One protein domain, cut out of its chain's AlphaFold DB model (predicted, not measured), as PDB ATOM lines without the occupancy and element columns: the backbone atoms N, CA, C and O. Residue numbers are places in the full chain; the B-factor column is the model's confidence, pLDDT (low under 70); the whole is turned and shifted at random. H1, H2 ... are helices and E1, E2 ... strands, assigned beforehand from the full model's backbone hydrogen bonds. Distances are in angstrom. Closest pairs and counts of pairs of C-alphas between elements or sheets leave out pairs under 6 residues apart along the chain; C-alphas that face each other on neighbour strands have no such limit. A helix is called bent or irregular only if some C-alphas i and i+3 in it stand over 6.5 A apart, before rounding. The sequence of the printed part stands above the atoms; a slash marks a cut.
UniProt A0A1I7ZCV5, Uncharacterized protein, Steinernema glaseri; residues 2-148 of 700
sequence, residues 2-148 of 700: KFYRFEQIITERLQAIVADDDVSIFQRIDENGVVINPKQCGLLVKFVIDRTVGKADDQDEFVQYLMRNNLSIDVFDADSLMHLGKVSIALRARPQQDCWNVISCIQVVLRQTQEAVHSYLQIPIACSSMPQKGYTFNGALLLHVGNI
ATOM      1  N   LYS A   2      32.758 -44.241 -16.604       39.88
ATOM      2  CA  LYS A   2      32.231 -44.089 -17.969       39.88
ATOM      3  C   LYS A   2      32.213 -42.592 -18.287       39.88
ATOM      4  O   LYS A   2      31.403 -41.859 -17.742       39.88
ATOM      5  N   PHE A   3      33.161 -42.158 -19.110       49.81
ATOM      6  CA  PHE A   3      33.226 -40.801 -19.652       49.81
ATOM      7  C   PHE A   3      31.982 -40.490 -20.491       49.81
ATOM      8  O   PHE A   3      31.424 -41.401 -21.100       49.81
ATOM      9  N   TYR A   4      31.579 -39.217 -20.526       55.97
ATOM     10  CA  TYR A   4      30.399 -38.713 -21.235       55.97
ATOM     11  C   TYR A   4      30.325 -39.251 -22.671       55.97
ATOM     12  O   TYR A   4      31.166 -38.925 -23.510       55.97
ATOM     13  N   ARG A   5      29.329 -40.102 -22.940       56.62
ATOM     14  CA  ARG A   5      29.087 -40.697 -24.257       56.62
ATOM     15  C   ARG A   5      28.074 -39.828 -24.989       56.62
ATOM     16  O   ARG A   5      26.919 -39.762 -24.588       56.62
ATOM     17  N   PHE A   6      28.519 -39.160 -26.045       68.00
ATOM     18  CA  PHE A   6      27.625 -38.522 -27.004       68.00
ATOM     19  C   PHE A   6      27.801 -39.264 -28.319       68.00
ATOM     20  O   PHE A   6      28.740 -39.000 -29.068       68.00
ATOM     21  N   GLU A   7      26.954 -40.261 -28.534       67.62
ATOM     22  CA  GLU A   7      26.932 -40.986 -29.797       67.62
ATOM     23  C   GLU A   7      26.462 -40.058 -30.916       67.62
ATOM     24  O   GLU A   7      25.724 -39.091 -30.690       67.62
ATOM     25  N   GLN A   8      26.932 -40.331 -32.131       77.81
ATOM     26  CA  GLN A   8      26.431 -39.635 -33.302       77.81
ATOM     27  C   GLN A   8      24.953 -39.986 -33.476       77.81
ATOM     28  O   GLN A   8      24.589 -41.155 -33.537       77.81
ATOM     29  N   ILE A   9      24.109 -38.964 -33.584       84.44
ATOM     30  CA  ILE A   9      22.677 -39.135 -33.811       84.44
ATOM     31  C   ILE A   9      22.383 -38.782 -35.264       84.44
ATOM     32  O   ILE A   9      22.755 -37.707 -35.735       84.44
ATOM     33  N   ILE A  10      21.701 -39.690 -35.954       87.88
ATOM     34  CA  ILE A  10      21.057 -39.414 -37.236       87.88
ATOM     35  C   ILE A  10      19.594 -39.127 -36.918       87.88
ATOM     36  O   ILE A  10      18.932 -39.912 -36.240       87.88
ATOM     37  N   THR A  11      19.113 -37.960 -37.333       87.56
ATOM     38  CA  THR A  11      17.721 -37.576 -37.108       87.56
ATOM     39  C   THR A  11      16.800 -38.380 -38.018       87.56
ATOM     40  O   THR A  11      17.206 -38.842 -39.083       87.56
ATOM     41  N   GLU A  12      15.533 -38.495 -37.635       86.56
ATOM     42  CA  GLU A  12      14.495 -38.917 -38.577       86.56
ATOM     43  C   GLU A  12      14.290 -37.863 -39.682       86.56
ATOM     44  O   GLU A  12      14.844 -36.757 -39.625       86.56
ATOM     45  N   ARG A  13      13.478 -38.198 -40.691       87.94
ATOM     46  CA  ARG A  13      13.084 -37.241 -41.731       87.94
ATOM     47  C   ARG A  13      12.165 -36.186 -41.126       87.94
ATOM     48  O   ARG A  13      11.264 -36.498 -40.351       87.94
ATOM     49  N   LEU A  14      12.395 -34.935 -41.503       89.44
ATOM     50  CA  LEU A  14      11.606 -33.800 -41.046       89.44
ATOM     51  C   LEU A  14      11.037 -33.073 -42.258       89.44
ATOM     52  O   LEU A  14      11.763 -32.797 -43.211       89.44
ATOM     53  N   GLN A  15       9.754 -32.734 -42.203       88.75
ATOM     54  CA  GLN A  15       9.103 -31.924 -43.225       88.75
ATOM     55  C   GLN A  15       9.219 -30.447 -42.854       88.75
ATOM     56  O   GLN A  15       8.874 -30.054 -41.740       88.75
ATOM     57  N   ALA A  16       9.709 -29.625 -43.778       87.12
ATOM     58  CA  ALA A  16       9.710 -28.176 -43.625       87.12
ATOM     59  C   ALA A  16       8.318 -27.619 -43.951       87.12
ATOM     60  O   ALA A  16       7.780 -27.879 -45.027       87.12
ATOM     61  N   ILE A  17       7.746 -26.846 -43.031       84.44
ATOM     62  CA  ILE A  17       6.488 -26.126 -43.228       84.44
ATOM     63  C   ILE A  17       6.776 -24.637 -43.174       84.44
ATOM     64  O   ILE A  17       7.359 -24.148 -42.205       84.44
ATOM     65  N   VAL A  18       6.361 -23.927 -44.218       80.12
ATOM     66  CA  VAL A  18       6.474 -22.471 -44.299       80.12
ATOM     67  C   VAL A  18       5.559 -21.867 -43.238       80.12
ATOM     68  O   VAL A  18       4.346 -22.076 -43.273       80.12
ATOM     69  N   ALA A  19       6.154 -21.188 -42.260       72.94
ATOM     70  CA  ALA A  19       5.423 -20.490 -41.209       72.94
ATOM     71  C   ALA A  19       5.211 -19.014 -41.577       72.94
ATOM     72  O   ALA A  19       4.098 -18.525 -41.436       72.94
ATOM     73  N   ASP A  20       6.259 -18.371 -42.102       74.00
ATOM     74  CA  ASP A  20       6.298 -17.014 -42.668       74.00
ATOM     75  C   ASP A  20       7.170 -17.032 -43.943       74.00
ATOM     76  O   ASP A  20       7.900 -18.006 -44.155       74.00
ATOM     77  N   ASP A  21       7.145 -15.962 -44.751       64.94
ATOM     78  CA  ASP A  21       7.803 -15.883 -46.075       64.94
ATOM     79  C   ASP A  21       9.296 -16.293 -46.082       64.94
ATOM     80  O   ASP A  21       9.777 -16.803 -47.092       64.94
ATOM     81  N   ASP A  22      10.003 -16.178 -44.949       73.12
ATOM     82  CA  ASP A  22      11.434 -16.513 -44.818       73.12
ATOM     83  C   ASP A  22      11.759 -17.589 -43.758       73.12
ATOM     84  O   ASP A  22      12.932 -17.924 -43.546       73.12
ATOM     85  N   VAL A  23      10.760 -18.144 -43.057       81.19
ATOM     86  CA  VAL A  23      10.992 -19.087 -41.945       81.19
ATOM     87  C   VAL A  23      10.222 -20.382 -42.145       81.19
ATOM     88  O   VAL A  23       8.994 -20.421 -42.162       81.19
ATOM     89  N   SER A  24      10.975 -21.478 -42.216       85.00
ATOM     90  CA  SER A  24      10.428 -22.832 -42.229       85.00
ATOM     91  C   SER A  24      10.594 -23.503 -40.869       85.00
ATOM     92  O   SER A  24      11.686 -23.529 -40.298       85.00
ATOM     93  N   ILE A  25       9.508 -24.077 -40.362       86.06
ATOM     94  CA  ILE A  25       9.486 -24.865 -39.132       86.06
ATOM     95  C   ILE A  25       9.459 -26.344 -39.506       86.06
ATOM     96  O   ILE A  25       8.655 -26.777 -40.327       86.06
ATOM     97  N   PHE A  26      10.327 -27.136 -38.881       88.69
ATOM     98  CA  PHE A  26      10.362 -28.576 -39.103       88.69
ATOM     99  C   PHE A  26       9.279 -29.302 -38.306       88.69
ATOM    100  O   PHE A  26       9.118 -29.058 -37.110       88.69
ATOM    101  N   GLN A  27       8.586 -30.241 -38.942       87.75
ATOM    102  CA  GLN A  27       7.687 -31.191 -38.298       87.75
ATOM    103  C   GLN A  27       8.187 -32.619 -38.491       87.75
ATOM    104  O   GLN A  27       8.773 -32.962 -39.518       87.75
ATOM    105  N   ARG A  28       7.965 -33.450 -37.474       88.25
ATOM    106  CA  ARG A  28       8.309 -34.871 -37.521       88.25
ATOM    107  C   ARG A  28       7.308 -35.589 -38.414       88.25
ATOM    108  O   ARG A  28       6.108 -35.346 -38.297       88.25
ATOM    109  N   ILE A  29       7.795 -36.480 -39.266       87.56
ATOM    110  CA  ILE A  29       6.962 -37.311 -40.136       87.56
ATOM    111  C   ILE A  29       7.279 -38.786 -39.913       87.56
ATOM    112  O   ILE A  29       8.403 -39.136 -39.550       87.56
ATOM    113  N   ASP A  30       6.283 -39.644 -40.108       83.75
ATOM    114  CA  ASP A  30       6.470 -41.090 -40.091       83.75
ATOM    115  C   ASP A  30       7.075 -41.603 -41.410       83.75
ATOM    116  O   ASP A  30       7.393 -40.845 -42.334       83.75
ATOM    117  N   GLU A  31       7.252 -42.920 -41.508       78.69
ATOM    118  CA  GLU A  31       7.791 -43.562 -42.708       78.69
ATOM    119  C   GLU A  31       6.937 -43.299 -43.956       78.69
ATOM    120  O   GLU A  31       7.493 -43.212 -45.054       78.69
ATOM    121  N   ASN A  32       5.631 -43.080 -43.782       78.50
ATOM    122  CA  ASN A  32       4.661 -42.811 -44.842       78.50
ATOM    123  C   ASN A  32       4.527 -41.313 -45.171       78.50
ATOM    124  O   ASN A  32       3.755 -40.948 -46.056       78.50
ATOM    125  N   GLY A  33       5.270 -40.439 -44.484       78.00
ATOM    126  CA  GLY A  33       5.208 -38.989 -44.677       78.00
ATOM    127  C   GLY A  33       4.052 -38.305 -43.945       78.00
ATOM    128  O   GLY A  33       3.772 -37.136 -44.211       78.00
ATOM    129  N   VAL A  34       3.379 -38.995 -43.023       84.44
ATOM    130  CA  VAL A  34       2.312 -38.420 -42.199       84.44
ATOM    131  C   VAL A  34       2.924 -37.701 -41.002       84.44
ATOM    132  O   VAL A  34       3.798 -38.228 -40.316       84.44
ATOM    133  N   VAL A  35       2.445 -36.487 -40.725       84.38
ATOM    134  CA  VAL A  35       2.916 -35.672 -39.600       84.38
ATOM    135  C   VAL A  35       2.624 -36.358 -38.264       84.38
ATOM    136  O   VAL A  35       1.472 -36.613 -37.904       84.38
ATOM    137  N   ILE A  36       3.678 -36.576 -37.480       82.69
ATOM    138  CA  ILE A  36       3.604 -37.092 -36.115       82.69
ATOM    139  C   ILE A  36       3.427 -35.910 -35.162       82.69
ATOM    140  O   ILE A  36       4.286 -35.035 -35.086       82.69
ATOM    141  N   ASN A  37       2.350 -35.919 -34.371       77.81
ATOM    142  CA  ASN A  37       2.046 -34.890 -33.368       77.81
ATOM    143  C   ASN A  37       2.078 -33.455 -33.939       77.81
ATOM    144  O   ASN A  37       2.958 -32.677 -33.579       77.81
ATOM    145  N   PRO A  38       1.075 -33.036 -34.734       72.56
ATOM    146  CA  PRO A  38       1.074 -31.745 -35.442       72.56
ATOM    147  C   PRO A  38       1.145 -30.508 -34.530       72.56
ATOM    148  O   PRO A  38       1.431 -29.408 -34.990       72.56
ATOM    149  N   LYS A  39       0.887 -30.667 -33.224       70.44
ATOM    150  CA  LYS A  39       1.037 -29.600 -32.219       70.44
ATOM    151  C   LYS A  39       2.487 -29.398 -31.759       70.44
ATOM    152  O   LYS A  39       2.778 -28.391 -31.120       70.44
ATOM    153  N   GLN A  40       3.373 -30.359 -32.012       72.50
ATOM    154  CA  GLN A  40       4.766 -30.333 -31.588       72.50
ATOM    155  C   GLN A  40       5.655 -29.999 -32.788       72.50
ATOM    156  O   GLN A  40       5.914 -30.837 -33.645       72.50
ATOM    157  N   CYS A  41       6.132 -28.760 -32.829       72.75
ATOM    158  CA  CYS A  41       7.053 -28.288 -33.853       72.75
ATOM    159  C   CYS A  41       8.515 -28.466 -33.420       72.75
ATOM    160  O   CYS A  41       8.858 -28.293 -32.247       72.75
ATOM    161  N   GLY A  42       9.383 -28.753 -34.387       80.69
ATOM    162  CA  GLY A  42      10.814 -28.967 -34.204       80.69
ATOM    163  C   GLY A  42      11.183 -30.386 -33.761       80.69
ATOM    164  O   GLY A  42      10.339 -31.225 -33.451       80.69
ATOM    165  N   LEU A  43      12.490 -30.643 -33.715       84.88
ATOM    166  CA  LEU A  43      13.066 -31.886 -33.212       84.88
ATOM    167  C   LEU A  43      13.763 -31.628 -31.875       84.88
ATOM    168  O   LEU A  43      14.604 -30.736 -31.766       84.88
ATOM    169  N   LEU A  44      13.438 -32.433 -30.861       85.19
ATOM    170  CA  LEU A  44      14.083 -32.372 -29.554       85.19
ATOM    171  C   LEU A  44      15.045 -33.544 -29.385       85.19
ATOM    172  O   LEU A  44      14.621 -34.690 -29.258       85.19
ATOM    173  N   VAL A  45      16.333 -33.230 -29.290       82.44
ATOM    174  CA  VAL A  45      17.377 -34.198 -28.951       82.44
ATOM    175  C   VAL A  45      17.786 -33.987 -27.496       82.44
ATOM    176  O   VAL A  45      18.142 -32.876 -27.101       82.44
ATOM    177  N   LYS A  46      17.716 -35.045 -26.681       79.56
ATOM    178  CA  LYS A  46      18.118 -35.019 -25.267       79.56
ATOM    179  C   LYS A  46      19.333 -35.905 -25.061       79.56
ATOM    180  O   LYS A  46      19.301 -37.080 -25.407       79.56
ATOM    181  N   PHE A  47      20.355 -35.358 -24.417       75.50
ATOM    182  CA  PHE A  47      21.524 -36.119 -24.001       75.50
ATOM    183  C   PHE A  47      21.487 -36.323 -22.489       75.50
ATOM    184  O   PHE A  47      21.467 -35.353 -21.728       75.50
ATOM    185  N   VAL A  48      21.447 -37.582 -22.056       71.19
ATOM    186  CA  VAL A  48      21.478 -37.934 -20.634       71.19
ATOM    187  C   VAL A  48      22.924 -38.124 -20.209       71.19
ATOM    188  O   VAL A  48      23.696 -38.829 -20.849       71.19
ATOM    189  N   ILE A  49      23.285 -37.462 -19.116       66.94
ATOM    190  CA  ILE A  49      24.619 -37.527 -18.541       66.94
ATOM    191  C   ILE A  49      24.560 -38.401 -17.289       66.94
ATOM    192  O   ILE A  49      24.125 -37.944 -16.228       66.94
ATOM    193  N   ASP A  50      25.018 -39.645 -17.411       58.44
ATOM    194  CA  ASP A  50      25.145 -40.560 -16.276       58.44
ATOM    195  C   ASP A  50      26.293 -40.111 -15.369       58.44
ATOM    196  O   ASP A  50      27.471 -40.340 -15.644       58.44
ATOM    197  N   ARG A  51      25.955 -39.463 -14.251       53.72
ATOM    198  CA  ARG A  51      26.931 -39.184 -13.194       53.72
ATOM    199  C   ARG A  51      27.139 -40.455 -12.379       53.72
ATOM    200  O   ARG A  51      26.347 -40.751 -11.488       53.72
ATOM    201  N   THR A  52      28.202 -41.208 -12.653       45.44
ATOM    202  CA  THR A  52      28.609 -42.280 -11.737       45.44
ATOM    203  C   THR A  52      29.082 -41.651 -10.429       45.44
ATOM    204  O   THR A  52      30.033 -40.876 -10.420       45.44
ATOM    205  N   VAL A  53      28.400 -41.952  -9.324       36.16
ATOM    206  CA  VAL A  53      28.752 -41.475  -7.980       36.16
ATOM    207  C   VAL A  53      30.129 -42.034  -7.614       36.16
ATOM    208  O   VAL A  53      30.290 -43.247  -7.502       36.16
ATOM    209  N   GLY A  54      31.141 -41.175  -7.458       41.31
ATOM    210  CA  GLY A  54      32.479 -41.666  -7.126       41.31
ATOM    211  C   GLY A  54      33.527 -40.626  -6.748       41.31
ATOM    212  O   GLY A  54      34.175 -40.801  -5.716       41.31
ATOM    213  N   LYS A  55      33.733 -39.554  -7.526       40.16
ATOM    214  CA  LYS A  55      34.771 -38.551  -7.212       40.16
ATOM    215  C   LYS A  55      34.349 -37.141  -7.624       40.16
ATOM    216  O   LYS A  55      33.693 -36.945  -8.636       40.16
ATOM    217  N   ALA A  56      34.741 -36.149  -6.825       40.06
ATOM    218  CA  ALA A  56      34.501 -34.734  -7.119       40.06
ATOM    219  C   ALA A  56      35.185 -34.266  -8.425       40.06
ATOM    220  O   ALA A  56      34.706 -33.318  -9.042       40.06
ATOM    221  N   ASP A  57      36.232 -34.973  -8.869       47.03
ATOM    222  CA  ASP A  57      37.001 -34.691 -10.091       47.03
ATOM    223  C   ASP A  57      36.183 -34.862 -11.393       47.03
ATOM    224  O   ASP A  57      36.505 -34.250 -12.412       47.03
ATOM    225  N   ASP A  58      35.077 -35.619 -11.363       51.84
ATOM    226  CA  ASP A  58      34.254 -35.912 -12.552       51.84
ATOM    227  C   ASP A  58      33.512 -34.671 -13.090       51.84
ATOM    228  O   ASP A  58      33.163 -34.596 -14.276       51.84
ATOM    229  N   GLN A  59      33.255 -33.679 -12.225       55.47
ATOM    230  CA  GLN A  59      32.593 -32.428 -12.612       55.47
ATOM    231  C   GLN A  59      33.531 -31.507 -13.396       55.47
ATOM    232  O   GLN A  59      33.122 -30.942 -14.412       55.47
ATOM    233  N   ASP A  60      34.786 -31.395 -12.959       59.28
ATOM    234  CA  ASP A  60      35.796 -30.583 -13.639       59.28
ATOM    235  C   ASP A  60      36.092 -31.149 -15.028       59.28
ATOM    236  O   ASP A  60      36.245 -30.402 -15.994       59.28
ATOM    237  N   GLU A  61      36.079 -32.472 -15.170       62.12
ATOM    238  CA  GLU A  61      36.281 -33.140 -16.449       62.12
ATOM    239  C   GLU A  61      35.162 -32.874 -17.465       62.12
ATOM    240  O   GLU A  61      35.442 -32.623 -18.640       62.12
ATOM    241  N   PHE A  62      33.898 -32.839 -17.026       68.62
ATOM    242  CA  PHE A  62      32.773 -32.462 -17.891       68.62
ATOM    243  C   PHE A  62      32.875 -31.024 -18.382       68.62
ATOM    244  O   PHE A  62      32.694 -30.735 -19.566       68.62
ATOM    245  N   VAL A  63      33.179 -30.112 -17.458       67.62
ATOM    246  CA  VAL A  63      33.354 -28.690 -17.758       67.62
ATOM    247  C   VAL A  63      34.492 -28.524 -18.761       67.62
ATOM    248  O   VAL A  63      34.337 -27.831 -19.766       67.62
ATOM    249  N   GLN A  64      35.614 -29.212 -18.539       67.31
ATOM    250  CA  GLN A  64      36.750 -29.217 -19.457       67.31
ATOM    251  C   GLN A  64      36.394 -29.821 -20.819       67.31
ATOM    252  O   GLN A  64      36.857 -29.308 -21.838       67.31
ATOM    253  N   TYR A  65      35.568 -30.870 -20.864       73.75
ATOM    254  CA  TYR A  65      35.062 -31.436 -22.114       73.75
ATOM    255  C   TYR A  65      34.244 -30.403 -22.895       73.75
ATOM    256  O   TYR A  65      34.552 -30.147 -24.062       73.75
ATOM    257  N   LEU A  66      33.259 -29.757 -22.267       73.62
ATOM    258  CA  LEU A  66      32.440 -28.734 -22.922       73.62
ATOM    259  C   LEU A  66      33.303 -27.560 -23.400       73.62
ATOM    260  O   LEU A  66      33.255 -27.185 -24.567       73.62
ATOM    261  N   MET A  67      34.209 -27.062 -22.555       69.62
ATOM    262  CA  MET A  67      35.127 -25.973 -22.908       69.62
ATOM    263  C   MET A  67      36.079 -26.281 -24.074       69.62
ATOM    264  O   MET A  67      36.683 -25.358 -24.632       69.62
ATOM    265  N   ARG A  68      36.275 -27.552 -24.434       70.81
ATOM    266  CA  ARG A  68      37.208 -27.962 -25.496       70.81
ATOM    267  C   ARG A  68      36.517 -28.367 -26.792       70.81
ATOM    268  O   ARG A  68      37.185 -28.375 -27.824       70.81
ATOM    269  N   ASN A  69      35.227 -28.687 -26.756       75.88
ATOM    270  CA  ASN A  69      34.523 -29.301 -27.879       75.88
ATOM    271  C   ASN A  69      33.447 -28.391 -28.481       75.88
ATOM    272  O   ASN A  69      33.038 -27.384 -27.905       75.88
ATOM    273  N   ASN A  70      33.002 -28.757 -29.679       79.12
ATOM    274  CA  ASN A  70      31.924 -28.089 -30.395       79.12
ATOM    275  C   ASN A  70      30.864 -29.130 -30.764       79.12
ATOM    276  O   ASN A  70      31.215 -30.254 -31.126       79.12
ATOM    277  N   LEU A  71      29.593 -28.743 -30.749       83.44
ATOM    278  CA  LEU A  71      28.528 -29.534 -31.356       83.44
ATOM    279  C   LEU A  71      28.546 -29.295 -32.869       83.44
ATOM    280  O   LEU A  71      28.430 -28.157 -33.316       83.44
ATOM    281  N   SER A  72      28.716 -30.355 -33.653       86.56
ATOM    282  CA  SER A  72      28.669 -30.311 -35.118       86.56
ATOM    283  C   SER A  72      27.380 -30.961 -35.613       86.56
ATOM    284  O   SER A  72      27.067 -32.063 -35.179       86.56
ATOM    285  N   ILE A  73      26.670 -30.298 -36.524       90.06
ATOM    286  CA  ILE A  73      25.437 -30.791 -37.148       90.06
ATOM    287  C   ILE A  73      25.638 -30.738 -38.662       90.06
ATOM    288  O   ILE A  73      25.849 -29.660 -39.217       90.06
ATOM    289  N   ASP A  74      25.599 -31.890 -39.323       91.88
ATOM    290  CA  ASP A  74      25.560 -31.967 -40.783       91.88
ATOM    291  C   ASP A  74      24.098 -31.967 -41.247       91.88
ATOM    292  O   ASP A  74      23.275 -32.707 -40.709       91.88
ATOM    293  N   VAL A  75      23.780 -31.127 -42.229       92.31
ATOM    294  CA  VAL A  75      22.425 -30.953 -42.758       92.31
ATOM    295  C   VAL A  75      22.352 -31.584 -44.143       92.31
ATOM    296  O   VAL A  75      23.154 -31.258 -45.022       92.31
ATOM    297  N   PHE A  76      21.385 -32.476 -44.330       92.50
ATOM    298  CA  PHE A  76      21.111 -33.158 -45.591       92.50
ATOM    299  C   PHE A  76      19.677 -32.893 -46.028       92.50
ATOM    300  O   PHE A  76      18.786 -32.774 -45.187       92.50
ATOM    301  N   ASP A  77      19.469 -32.840 -47.337       91.94
ATOM    302  CA  ASP A  77      18.141 -33.021 -47.907       91.94
ATOM    303  C   ASP A  77      17.774 -34.510 -47.830       91.94
ATOM    304  O   ASP A  77      18.543 -35.378 -48.248       91.94
ATOM    305  N   ALA A  78      16.618 -34.799 -47.239       91.19
ATOM    306  CA  ALA A  78      16.166 -36.152 -46.953       91.19
ATOM    307  C   ALA A  78      15.778 -36.942 -48.211       91.19
ATOM    308  O   ALA A  78      15.826 -38.172 -48.171       91.19
ATOM    309  N   ASP A  79      15.396 -36.258 -49.292       90.56
ATOM    310  CA  ASP A  79      14.895 -36.912 -50.506       90.56
ATOM    311  C   ASP A  79      16.022 -37.133 -51.517       90.56
ATOM    312  O   ASP A  79      16.198 -38.237 -52.034       90.56
ATOM    313  N   SER A  80      16.836 -36.100 -51.750       92.69
ATOM    314  CA  SER A  80      17.983 -36.183 -52.662       92.69
ATOM    315  C   SER A  80      19.244 -36.779 -52.030       92.69
ATOM    316  O   SER A  80      20.195 -37.097 -52.750       92.69
ATOM    317  N   LEU A  81      19.282 -36.902 -50.698       92.81
ATOM    318  CA  LEU A  81      20.459 -37.281 -49.904       92.81
ATOM    319  C   LEU A  81      21.680 -36.370 -50.136       92.81
ATOM    320  O   LEU A  81      22.815 -36.735 -49.817       92.81
ATOM    321  N   MET A  82      21.465 -35.167 -50.676       91.31
ATOM    322  CA  MET A  82      22.523 -34.183 -50.879       91.31
ATOM    323  C   MET A  82      22.884 -33.490 -49.566       91.31
ATOM    324  O   MET A  82      22.027 -33.133 -48.758       91.31
ATOM    325  N   HIS A  83      24.179 -33.259 -49.360       91.81
ATOM    326  CA  HIS A  83      24.668 -32.489 -48.218       91.81
ATOM    327  C   HIS A  83      24.490 -30.995 -48.482       91.81
ATOM    328  O   HIS A  83      25.126 -30.437 -49.375       91.81
ATOM    329  N   LEU A  84      23.648 -30.340 -47.683       90.56
ATOM    330  CA  LEU A  84      23.416 -28.897 -47.773       90.56
ATOM    331  C   LEU A  84      24.571 -28.121 -47.131       90.56
ATOM    332  O   LEU A  84      24.999 -27.075 -47.624       90.56
ATOM    333  N   GLY A  85      25.116 -28.653 -46.036       90.50
ATOM    334  CA  GLY A  85      26.275 -28.087 -45.366       90.50
ATOM    335  C   GLY A  85      26.355 -28.470 -43.898       90.50
ATOM    336  O   GLY A  85      25.712 -29.409 -43.430       90.50
ATOM    337  N   LYS A  86      27.177 -27.728 -43.159       90.25
ATOM    338  CA  LYS A  86      27.475 -28.010 -41.758       90.25
ATOM    339  C   LYS A  86      27.266 -26.786 -40.876       90.25
ATOM    340  O   LYS A  86      27.663 -25.672 -41.218       90.25
ATOM    341  N   VAL A  87      26.718 -27.030 -39.692       89.50
ATOM    342  CA  VAL A  87      26.591 -26.083 -38.582       89.50
ATOM    343  C   VAL A  87      27.525 -26.522 -37.454       89.50
ATOM    344  O   VAL A  87      27.655 -27.710 -37.158       89.50
ATOM    345  N   SER A  88      28.217 -25.572 -36.825       84.62
ATOM    346  CA  SER A  88      29.124 -25.838 -35.703       84.62
ATOM    347  C   SER A  88      28.872 -24.845 -34.576       84.62
ATOM    348  O   SER A  88      28.946 -23.634 -34.783       84.62
ATOM    349  N   ILE A  89      28.593 -25.364 -33.385       81.44
ATOM    350  CA  ILE A  89      28.258 -24.593 -32.188       81.44
ATOM    351  C   ILE A  89      29.364 -24.799 -31.169       81.44
ATOM    352  O   ILE A  89      29.620 -25.917 -30.722       81.44
ATOM    353  N   ALA A  90      30.037 -23.718 -30.796       74.31
ATOM    354  CA  ALA A  90      31.065 -23.792 -29.775       74.31
ATOM    355  C   ALA A  90      30.436 -24.022 -28.395       74.31
ATOM    356  O   ALA A  90      29.636 -23.210 -27.941       74.31
ATOM    357  N   LEU A  91      30.865 -25.079 -27.700       73.00
ATOM    358  CA  LEU A  91      30.488 -25.335 -26.304       73.00
ATOM    359  C   LEU A  91      31.465 -24.651 -25.323       73.00
ATOM    360  O   LEU A  91      31.449 -24.927 -24.128       73.00
ATOM    361  N   ARG A  92      32.313 -23.728 -25.816       64.12
ATOM    362  CA  ARG A  92      33.291 -22.940 -25.034       64.12
ATOM    363  C   ARG A  92      33.019 -21.431 -25.019       64.12
ATOM    364  O   ARG A  92      32.637 -20.853 -26.035       64.12
ATOM    365  N   ALA A  93      33.212 -20.801 -23.859       45.72
ATOM    366  CA  ALA A  93      32.863 -19.404 -23.649       45.72
ATOM    367  C   ALA A  93      34.100 -18.602 -24.028       45.72
ATOM    368  O   ALA A  93      35.140 -18.732 -23.381       45.72
ATOM    369  N   ARG A  94      34.033 -17.831 -25.114       42.47
ATOM    370  CA  ARG A  94      35.088 -16.857 -25.403       42.47
ATOM    371  C   ARG A  94      34.667 -15.515 -24.817       42.47
ATOM    372  O   ARG A  94      33.638 -15.002 -25.246       42.47
ATOM    373  N   PRO A  95      35.439 -14.924 -23.895       37.59
ATOM    374  CA  PRO A  95      35.297 -13.513 -23.599       37.59
ATOM    375  C   PRO A  95      35.875 -12.757 -24.798       37.59
ATOM    376  O   PRO A  95      37.087 -12.619 -24.938       37.59
ATOM    377  N   GLN A  96      35.017 -12.341 -25.721       37.81
ATOM    378  CA  GLN A  96      35.386 -11.385 -26.757       37.81
ATOM    379  C   GLN A  96      34.245 -10.382 -26.873       37.81
ATOM    380  O   GLN A  96      33.083 -10.783 -26.915       37.81
ATOM    381  N   GLN A  97      34.598  -9.098 -26.843       39.25
ATOM    382  CA  GLN A  97      33.701  -7.966 -26.596       39.25
ATOM    383  C   GLN A  97      32.556  -7.798 -27.618       39.25
ATOM    384  O   GLN A  97      31.640  -7.043 -27.332       39.25
ATOM    385  N   ASP A  98      32.523  -8.571 -28.714       39.12
ATOM    386  CA  ASP A  98      31.576  -8.360 -29.821       39.12
ATOM    387  C   ASP A  98      30.740  -9.595 -30.230       39.12
ATOM    388  O   ASP A  98      30.006  -9.544 -31.215       39.12
ATOM    389  N   CYS A  99      30.787 -10.715 -29.491       39.84
ATOM    390  CA  CYS A  99      30.058 -11.947 -29.857       39.84
ATOM    391  C   CYS A  99      29.094 -12.424 -28.755       39.84
ATOM    392  O   CYS A  99      29.328 -13.446 -28.101       39.84
ATOM    393  N   TRP A 100      27.976 -11.715 -28.583       40.25
ATOM    394  CA  TRP A 100      26.937 -12.001 -27.579       40.25
ATOM    395  C   TRP A 100      26.364 -13.437 -27.643       40.25
ATOM    396  O   TRP A 100      26.019 -14.015 -26.611       40.25
ATOM    397  N   ASN A 101      26.358 -14.081 -28.819       42.06
ATOM    398  CA  ASN A 101      25.728 -15.397 -29.013       42.06
ATOM    399  C   ASN A 101      26.511 -16.571 -28.379       42.06
ATOM    400  O   ASN A 101      25.906 -17.529 -27.898       42.06
ATOM    401  N   VAL A 102      27.849 -16.503 -28.322       41.22
ATOM    402  CA  VAL A 102      28.721 -17.622 -27.884       41.22
ATOM    403  C   VAL A 102      28.884 -17.675 -26.361       41.22
ATOM    404  O   VAL A 102      29.040 -18.751 -25.785       41.22
ATOM    405  N   ILE A 103      28.808 -16.522 -25.693       41.12
ATOM    406  CA  ILE A 103      28.887 -16.422 -24.226       41.12
ATOM    407  C   ILE A 103      27.631 -17.039 -23.575       41.12
ATOM    408  O   ILE A 103      27.722 -17.642 -22.504       41.12
ATOM    409  N   SER A 104      26.478 -16.991 -24.257       47.03
ATOM    410  CA  SER A 104      25.196 -17.492 -23.737       47.03
ATOM    411  C   SER A 104      25.117 -19.025 -23.611       47.03
ATOM    412  O   SER A 104      24.632 -19.535 -22.602       47.03
ATOM    413  N   CYS A 105      25.664 -19.776 -24.575       44.75
ATOM    414  CA  CYS A 105      25.444 -21.225 -24.711       44.75
ATOM    415  C   CYS A 105      25.975 -22.066 -23.540       44.75
ATOM    416  O   CYS A 105      25.561 -23.200 -23.347       44.75
ATOM    417  N   ILE A 106      26.912 -21.541 -22.753       47.19
ATOM    418  CA  ILE A 106      27.664 -22.324 -21.750       47.19
ATOM    419  C   ILE A 106      27.287 -21.939 -20.348       47.19
ATOM    420  O   ILE A 106      27.235 -22.786 -19.458       47.19
ATOM    421  N   GLN A 107      26.943 -20.667 -20.180       46.97
ATOM    422  CA  GLN A 107      26.243 -20.203 -19.001       46.97
ATOM    423  C   GLN A 107      24.900 -20.936 -18.851       46.97
ATOM    424  O   GLN A 107      24.500 -21.238 -17.729       46.97
ATOM    425  N   VAL A 108      24.287 -21.308 -19.982       49.28
ATOM    426  CA  VAL A 108      23.138 -22.213 -20.070       49.28
ATOM    427  C   VAL A 108      23.453 -23.631 -19.581       49.28
ATOM    428  O   VAL A 108      22.699 -24.190 -18.789       49.28
ATOM    429  N   VAL A 109      24.567 -24.223 -20.023       51.66
ATOM    430  CA  VAL A 109      24.858 -25.645 -19.774       51.66
ATOM    431  C   VAL A 109      25.424 -25.919 -18.373       51.66
ATOM    432  O   VAL A 109      25.173 -26.986 -17.817       51.66
ATOM    433  N   LEU A 110      26.143 -24.979 -17.752       51.03
ATOM    434  CA  LEU A 110      26.957 -25.255 -16.554       51.03
ATOM    435  C   LEU A 110      26.389 -24.797 -15.199       51.03
ATOM    436  O   LEU A 110      27.023 -25.049 -14.172       51.03
ATOM    437  N   ARG A 111      25.221 -24.142 -15.125       51.88
ATOM    438  CA  ARG A 111      24.690 -23.702 -13.818       51.88
ATOM    439  C   ARG A 111      24.175 -24.886 -12.993       51.88
ATOM    440  O   ARG A 111      23.160 -25.491 -13.303       51.88
ATOM    441  N   GLN A 112      24.885 -25.184 -11.904       48.12
ATOM    442  CA  GLN A 112      24.653 -26.352 -11.050       48.12
ATOM    443  C   GLN A 112      23.412 -26.282 -10.139       48.12
ATOM    444  O   GLN A 112      23.160 -27.261  -9.443       48.12
ATOM    445  N   THR A 113      22.631 -25.195 -10.096       40.69
ATOM    446  CA  THR A 113      21.594 -25.037  -9.046       40.69
ATOM    447  C   THR A 113      20.418 -24.094  -9.360       40.69
ATOM    448  O   THR A 113      19.673 -23.758  -8.442       40.69
ATOM    449  N   GLN A 114      20.197 -23.659 -10.606       44.72
ATOM    450  CA  GLN A 114      19.009 -22.854 -10.956       44.72
ATOM    451  C   GLN A 114      18.244 -23.444 -12.143       44.72
ATOM    452  O   GLN A 114      18.823 -24.191 -12.930       44.72
ATOM    453  N   GLU A 115      16.944 -23.132 -12.208       48.78
ATOM    454  CA  GLU A 115      16.001 -23.614 -13.221       48.78
ATOM    455  C   GLU A 115      16.490 -23.371 -14.653       48.78
ATOM    456  O   GLU A 115      17.282 -22.467 -14.924       48.78
ATOM    457  N   ALA A 116      16.017 -24.248 -15.540       51.69
ATOM    458  CA  ALA A 116      16.489 -24.464 -16.895       51.69
ATOM    459  C   ALA A 116      16.750 -23.157 -17.659       51.69
ATOM    460  O   ALA A 116      15.837 -22.407 -17.996       51.69
ATOM    461  N   VAL A 117      18.023 -22.895 -17.958       56.62
ATOM    462  CA  VAL A 117      18.423 -21.772 -18.811       56.62
ATOM    463  C   VAL A 117      18.404 -22.258 -20.253       56.62
ATOM    464  O   VAL A 117      18.829 -23.375 -20.548       56.62
ATOM    465  N   HIS A 118      17.845 -21.445 -21.136       67.44
ATOM    466  CA  HIS A 118      17.565 -21.776 -22.524       67.44
ATOM    467  C   HIS A 118      18.126 -20.655 -23.414       67.44
ATOM    468  O   HIS A 118      17.994 -19.479 -23.072       67.44
ATOM    469  N   SER A 119      18.740 -21.006 -24.544       68.75
ATOM    470  CA  SER A 119      19.236 -20.068 -25.559       68.75
ATOM    471  C   SER A 119      18.669 -20.413 -26.929       68.75
ATOM    472  O   SER A 119      18.619 -21.583 -27.311       68.75
ATOM    473  N   TYR A 120      18.319 -19.377 -27.690       77.75
ATOM    474  CA  TYR A 120      17.938 -19.472 -29.097       77.75
ATOM    475  C   TYR A 120      19.098 -18.994 -29.967       77.75
ATOM    476  O   TYR A 120      19.708 -17.963 -29.685       77.75
ATOM    477  N   LEU A 121      19.427 -19.758 -31.003       79.88
ATOM    478  CA  LEU A 121      20.569 -19.515 -31.877       79.88
ATOM    479  C   LEU A 121      20.111 -19.576 -33.331       79.88
ATOM    480  O   LEU A 121      19.415 -20.508 -33.718       79.88
ATOM    481  N   GLN A 122      20.565 -18.625 -34.139       85.56
ATOM    482  CA  GLN A 122      20.473 -18.678 -35.595       85.56
ATOM    483  C   GLN A 122      21.887 -18.820 -36.147       85.56
ATOM    484  O   GLN A 122      22.737 -17.959 -35.902       85.56
ATOM    485  N   ILE A 123      22.166 -19.923 -36.842       85.94
ATOM    486  CA  ILE A 123      23.525 -20.236 -37.299       85.94
ATOM    487  C   ILE A 123      23.506 -20.553 -38.796       85.94
ATOM    488  O   ILE A 123      22.770 -21.453 -39.201       85.94
ATOM    489  N   PRO A 124      24.301 -19.854 -39.627       88.75
ATOM    490  CA  PRO A 124      24.354 -20.120 -41.059       88.75
ATOM    491  C   PRO A 124      24.890 -21.526 -41.343       88.75
ATOM    492  O   PRO A 124      25.831 -21.996 -40.694       88.75
ATOM    493  N   ILE A 125      24.303 -22.180 -42.341       89.50
ATOM    494  CA  ILE A 125      24.742 -23.482 -42.839       89.50
ATOM    495  C   ILE A 125      25.909 -23.238 -43.795       89.50
ATOM    496  O   ILE A 125      25.756 -22.638 -44.855       89.50
ATOM    497  N   ALA A 126      27.104 -23.678 -43.402       86.88
ATOM    498  CA  ALA A 126      28.305 -23.482 -44.200       86.88
ATOM    499  C   ALA A 126      28.529 -24.675 -45.137       86.88
ATOM    500  O   ALA A 126      28.745 -25.802 -44.680       86.88
ATOM    501  N   CYS A 127      28.543 -24.428 -46.448       81.62
ATOM    502  CA  CYS A 127      28.940 -25.430 -47.434       81.62
ATOM    503  C   CYS A 127      30.455 -25.351 -47.687       81.62
ATOM    504  O   CYS A 127      30.955 -24.405 -48.297       81.62
ATOM    505  N   SER A 128      31.210 -26.336 -47.192       79.94
ATOM    506  CA  SER A 128      32.669 -26.428 -47.395       79.94
ATOM    507  C   SER A 128      33.124 -27.768 -47.977       79.94
ATOM    508  O   SER A 128      34.324 -28.045 -48.025       79.94
ATOM    509  N   SER A 129      32.171 -28.619 -48.355       84.06
ATOM    510  CA  SER A 129      32.423 -30.013 -48.722       84.06
ATOM    511  C   SER A 129      32.704 -30.217 -50.207       84.06
ATOM    512  O   SER A 129      33.331 -31.210 -50.571       84.06
ATOM    513  N   MET A 130      32.304 -29.265 -51.049       85.56
ATOM    514  CA  MET A 130      32.515 -29.316 -52.495       85.56
ATOM    515  C   MET A 130      33.956 -28.939 -52.891       85.56
ATOM    516  O   MET A 130      34.614 -28.153 -52.197       85.56
ATOM    517  N   PRO A 131      34.473 -29.472 -54.015       80.75
ATOM    518  CA  PRO A 131      35.853 -29.240 -54.447       80.75
ATOM    519  C   PRO A 131      36.104 -27.806 -54.941       80.75
ATOM    520  O   PRO A 131      37.214 -27.293 -54.787       80.75
ATOM    521  N   GLN A 132      35.084 -27.139 -55.489       76.00
ATOM    522  CA  GLN A 132      35.134 -25.746 -55.943       76.00
ATOM    523  C   GLN A 132      33.904 -24.973 -55.451       76.00
ATOM    524  O   GLN A 132      32.890 -25.567 -55.085       76.00
ATOM    525  N   LYS A 133      33.996 -23.635 -55.445       64.88
ATOM    526  CA  LYS A 133      32.850 -22.759 -55.167       64.88
ATOM    527  C   LYS A 133      31.842 -22.909 -56.312       64.88
ATOM    528  O   LYS A 133      32.171 -22.588 -57.445       64.88
ATOM    529  N   GLY A 134      30.653 -23.414 -56.016       57.97
ATOM    530  CA  GLY A 134      29.591 -23.604 -57.004       57.97
ATOM    531  C   GLY A 134      28.250 -23.729 -56.306       57.97
ATOM    532  O   GLY A 134      27.503 -22.765 -56.213       57.97
ATOM    533  N   TYR A 135      28.011 -24.890 -55.702       62.38
ATOM    534  CA  TYR A 135      26.860 -25.095 -54.831       62.38
ATOM    535  C   TYR A 135      27.024 -24.343 -53.498       62.38
ATOM    536  O   TYR A 135      27.845 -24.716 -52.658       62.38
ATOM    537  N   THR A 136      26.257 -23.270 -53.302       64.38
ATOM    538  CA  THR A 136      26.117 -22.597 -52.005       64.38
ATOM    539  C   THR A 136      24.655 -22.614 -51.605       64.38
ATOM    540  O   THR A 136      23.863 -21.805 -52.087       64.38
ATOM    541  N   PHE A 137      24.294 -23.549 -50.727       78.88
ATOM    542  CA  PHE A 137      23.035 -23.451 -50.007       78.88
ATOM    543  C   PHE A 137      23.102 -22.235 -49.075       78.88
ATOM    544  O   PHE A 137      23.970 -22.163 -48.203       78.88
ATOM    545  N   ASN A 138      22.200 -21.277 -49.278       81.25
ATOM    546  CA  ASN A 138      22.069 -20.105 -48.421       81.25
ATOM    547  C   ASN A 138      20.898 -20.329 -47.469       81.25
ATOM    548  O   ASN A 138      19.743 -20.173 -47.846       81.25
ATOM    549  N   GLY A 139      21.208 -20.691 -46.229       85.75
ATOM    550  CA  GLY A 139      20.213 -20.837 -45.177       85.75
ATOM    551  C   GLY A 139      20.853 -20.835 -43.797       85.75
ATOM    552  O   GLY A 139      22.072 -20.973 -43.653       85.75
ATOM    553  N   ALA A 140      20.029 -20.662 -42.770       88.56
ATOM    554  CA  ALA A 140      20.451 -20.705 -41.377       88.56
ATOM    555  C   ALA A 140      19.547 -21.643 -40.579       88.56
ATOM    556  O   ALA A 140      18.339 -21.687 -40.792       88.56
ATOM    557  N   LEU A 141      20.142 -22.382 -39.648       89.44
ATOM    558  CA  LEU A 141      19.418 -23.263 -38.747       89.44
ATOM    559  C   LEU A 141      19.043 -22.500 -37.473       89.44
ATOM    560  O   LEU A 141      19.910 -21.904 -36.826       89.44
ATOM    561  N   LEU A 142      17.758 -22.543 -37.123       87.25
ATOM    562  CA  LEU A 142      17.232 -22.040 -35.857       87.25
ATOM    563  C   LEU A 142      17.284 -23.159 -34.815       87.25
ATOM    564  O   LEU A 142      16.725 -24.236 -35.016       87.25
ATOM    565  N   LEU A 143      17.980 -22.917 -33.710       85.06
ATOM    566  CA  LEU A 143      18.255 -23.911 -32.680       85.06
ATOM    567  C   LEU A 143      17.878 -23.394 -31.303       85.06
ATOM    568  O   LEU A 143      18.131 -22.241 -30.963       85.06
ATOM    569  N   HIS A 144      17.345 -24.294 -30.488       82.12
ATOM    570  CA  HIS A 144      17.041 -24.050 -29.091       82.12
ATOM    571  C   HIS A 144      17.855 -25.017 -28.229       82.12
ATOM    572  O   HIS A 144      17.691 -26.234 -28.322       82.12
ATOM    573  N   VAL A 145      18.766 -24.475 -27.421       78.38
ATOM    574  CA  VAL A 145      19.694 -25.248 -26.585       78.38
ATOM    575  C   VAL A 145      19.471 -24.877 -25.125       78.38
ATOM    576  O   VAL A 145      19.483 -23.698 -24.781       78.38
ATOM    577  N   GLY A 146      19.291 -25.870 -24.257       72.38
ATOM    578  CA  GLY A 146      19.031 -25.654 -22.834       72.38
ATOM    579  C   GLY A 146      19.550 -26.789 -21.958       72.38
ATOM    580  O   GLY A 146      19.637 -27.934 -22.406       72.38
ATOM    581  N   ASN A 147      19.884 -26.480 -20.701       70.38
ATOM    582  CA  ASN A 147      20.118 -27.502 -19.680       70.38
ATOM    583  C   ASN A 147      18.837 -27.719 -18.882       70.38
ATOM    584  O   ASN A 147      18.386 -26.834 -18.163       70.38
ATOM    585  N   ILE A 148      18.279 -28.920 -19.000       62.97
ATOM    586  CA  ILE A 148      17.007 -29.305 -18.380       62.97
ATOM    587  C   ILE A 148      17.178 -29.576 -16.865       62.97
ATOM    588  O   ILE A 148      16.198 -29.651 -16.131       62.97
TER     589      ILE A 148
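Overview. This is residues 2 to 148 of the 700 residues of an uncharacterized protein of Steinernema glaseri (UniProt A0A1I7ZCV5). Two lengthwise hairpins of strands, E3 with E4 and E5 with E6, sit loosely and only partly face to face with their strands crossed, and a third hairpin, E1 with E2, stands crosswise at one end. At the other end lie two helices, H1 leading into E3 and H2 packed on E5 and E6, while two stretches without named elements, residues 2 to 13 and 42 to 52, run lengthwise in opposite senses. The printed part has 147 residues, with two named helices and six named strands in the order E1 E2 H1 E3 E4 H2 E5 E6; under half of the residues, 65, are in them, and the class is mixed, helices and strands. Each hairpin is an antiparallel sheet of two strands. The whole is only just loose, close to compact, with a radius of gyration of the C-alphas of 17.7 A and spans of 48 by 37 by 29 A.

Arrangement. Look first at E3, residues 70 to 76, and E4, residues 83 to 90, a hairpin whose antiparallel directions stand at 164 degrees; N 73 and O 87 are 2.8 A apart, within hydrogen-bond range. Next find E5, residues 118 to 124, and E6, residues 140 to 146, an antiparallel hairpin at 160 degrees, with N 121 and O 143 within hydrogen-bond range at 2.8 A. The closest C-alphas of E4 and E5 are those of Val 87 and Ile 123, 6.7 A apart; those of E4 and E6 are Val 87 and Leu 141, at 7.7 A. E3 is apart from both E5 and E6. H2, residues 100 to 110, has 5 pairs of C-alphas within 8 A of E5, the closest being Val 108 and His 118 at 6.1 A. With E6 it has 4 such pairs, the closest being Val 108 and Gly 146 at 6.0 A. H1, residues 57 to 68, is close to H2 but not clearly touching: the C-alphas of Val 63 and Leu 110 are 7.4 A apart, and the two run opposite ways at a shallow tilt of 20 degrees. E1, residues 14 to 20, and E2, residues 23 to 28, form the third antiparallel hairpin, at 147 degrees, with N 17 and O 25 within hydrogen-bond range at 2.9 A. E2 and E6 are near each other, with 6 pairs of C-alphas within 10 A; E1 is apart from E3, E4, E5 and E6. In H1 every O i to N i+4 pair is within hydrogen-bond range; in H2 2 of 7 are, and 1 of 8 O i to N i+3 pairs. H2 is only just irregular, with C-alphas 103 and 106 at 6.52 A.

Along the chain. Find C-alpha 70 at (31.924, -28.089, -30.395); from there E3 runs 19.3 A to residue 76, and E4 returns over 21.4 A from residue 83 to 90. E5 covers 19.8 A, and E6 covers 19.2 A, ending at C-alpha 146, (19.031, -25.654, -22.834). E1 begins at C-alpha 14, (11.606, -33.800, -41.046), and measures 17.7 A; E2 measures 16.6 A. H1 is 16.8 A long and H2 17.2 A.

Size, cuts and confidence. The C-alphas farthest apart are those of Gly 54 and Gly 134, at 53.1 A. The printed part has no cut. Two links are long: E2 to H1, 28 residues, and E5 to E6, 15 residues. The mean pLDDT of the printed part is 71.1; look for values under 70 at residues 49 to 64 and 92 to 119, among others, with H2 at a mean of 46.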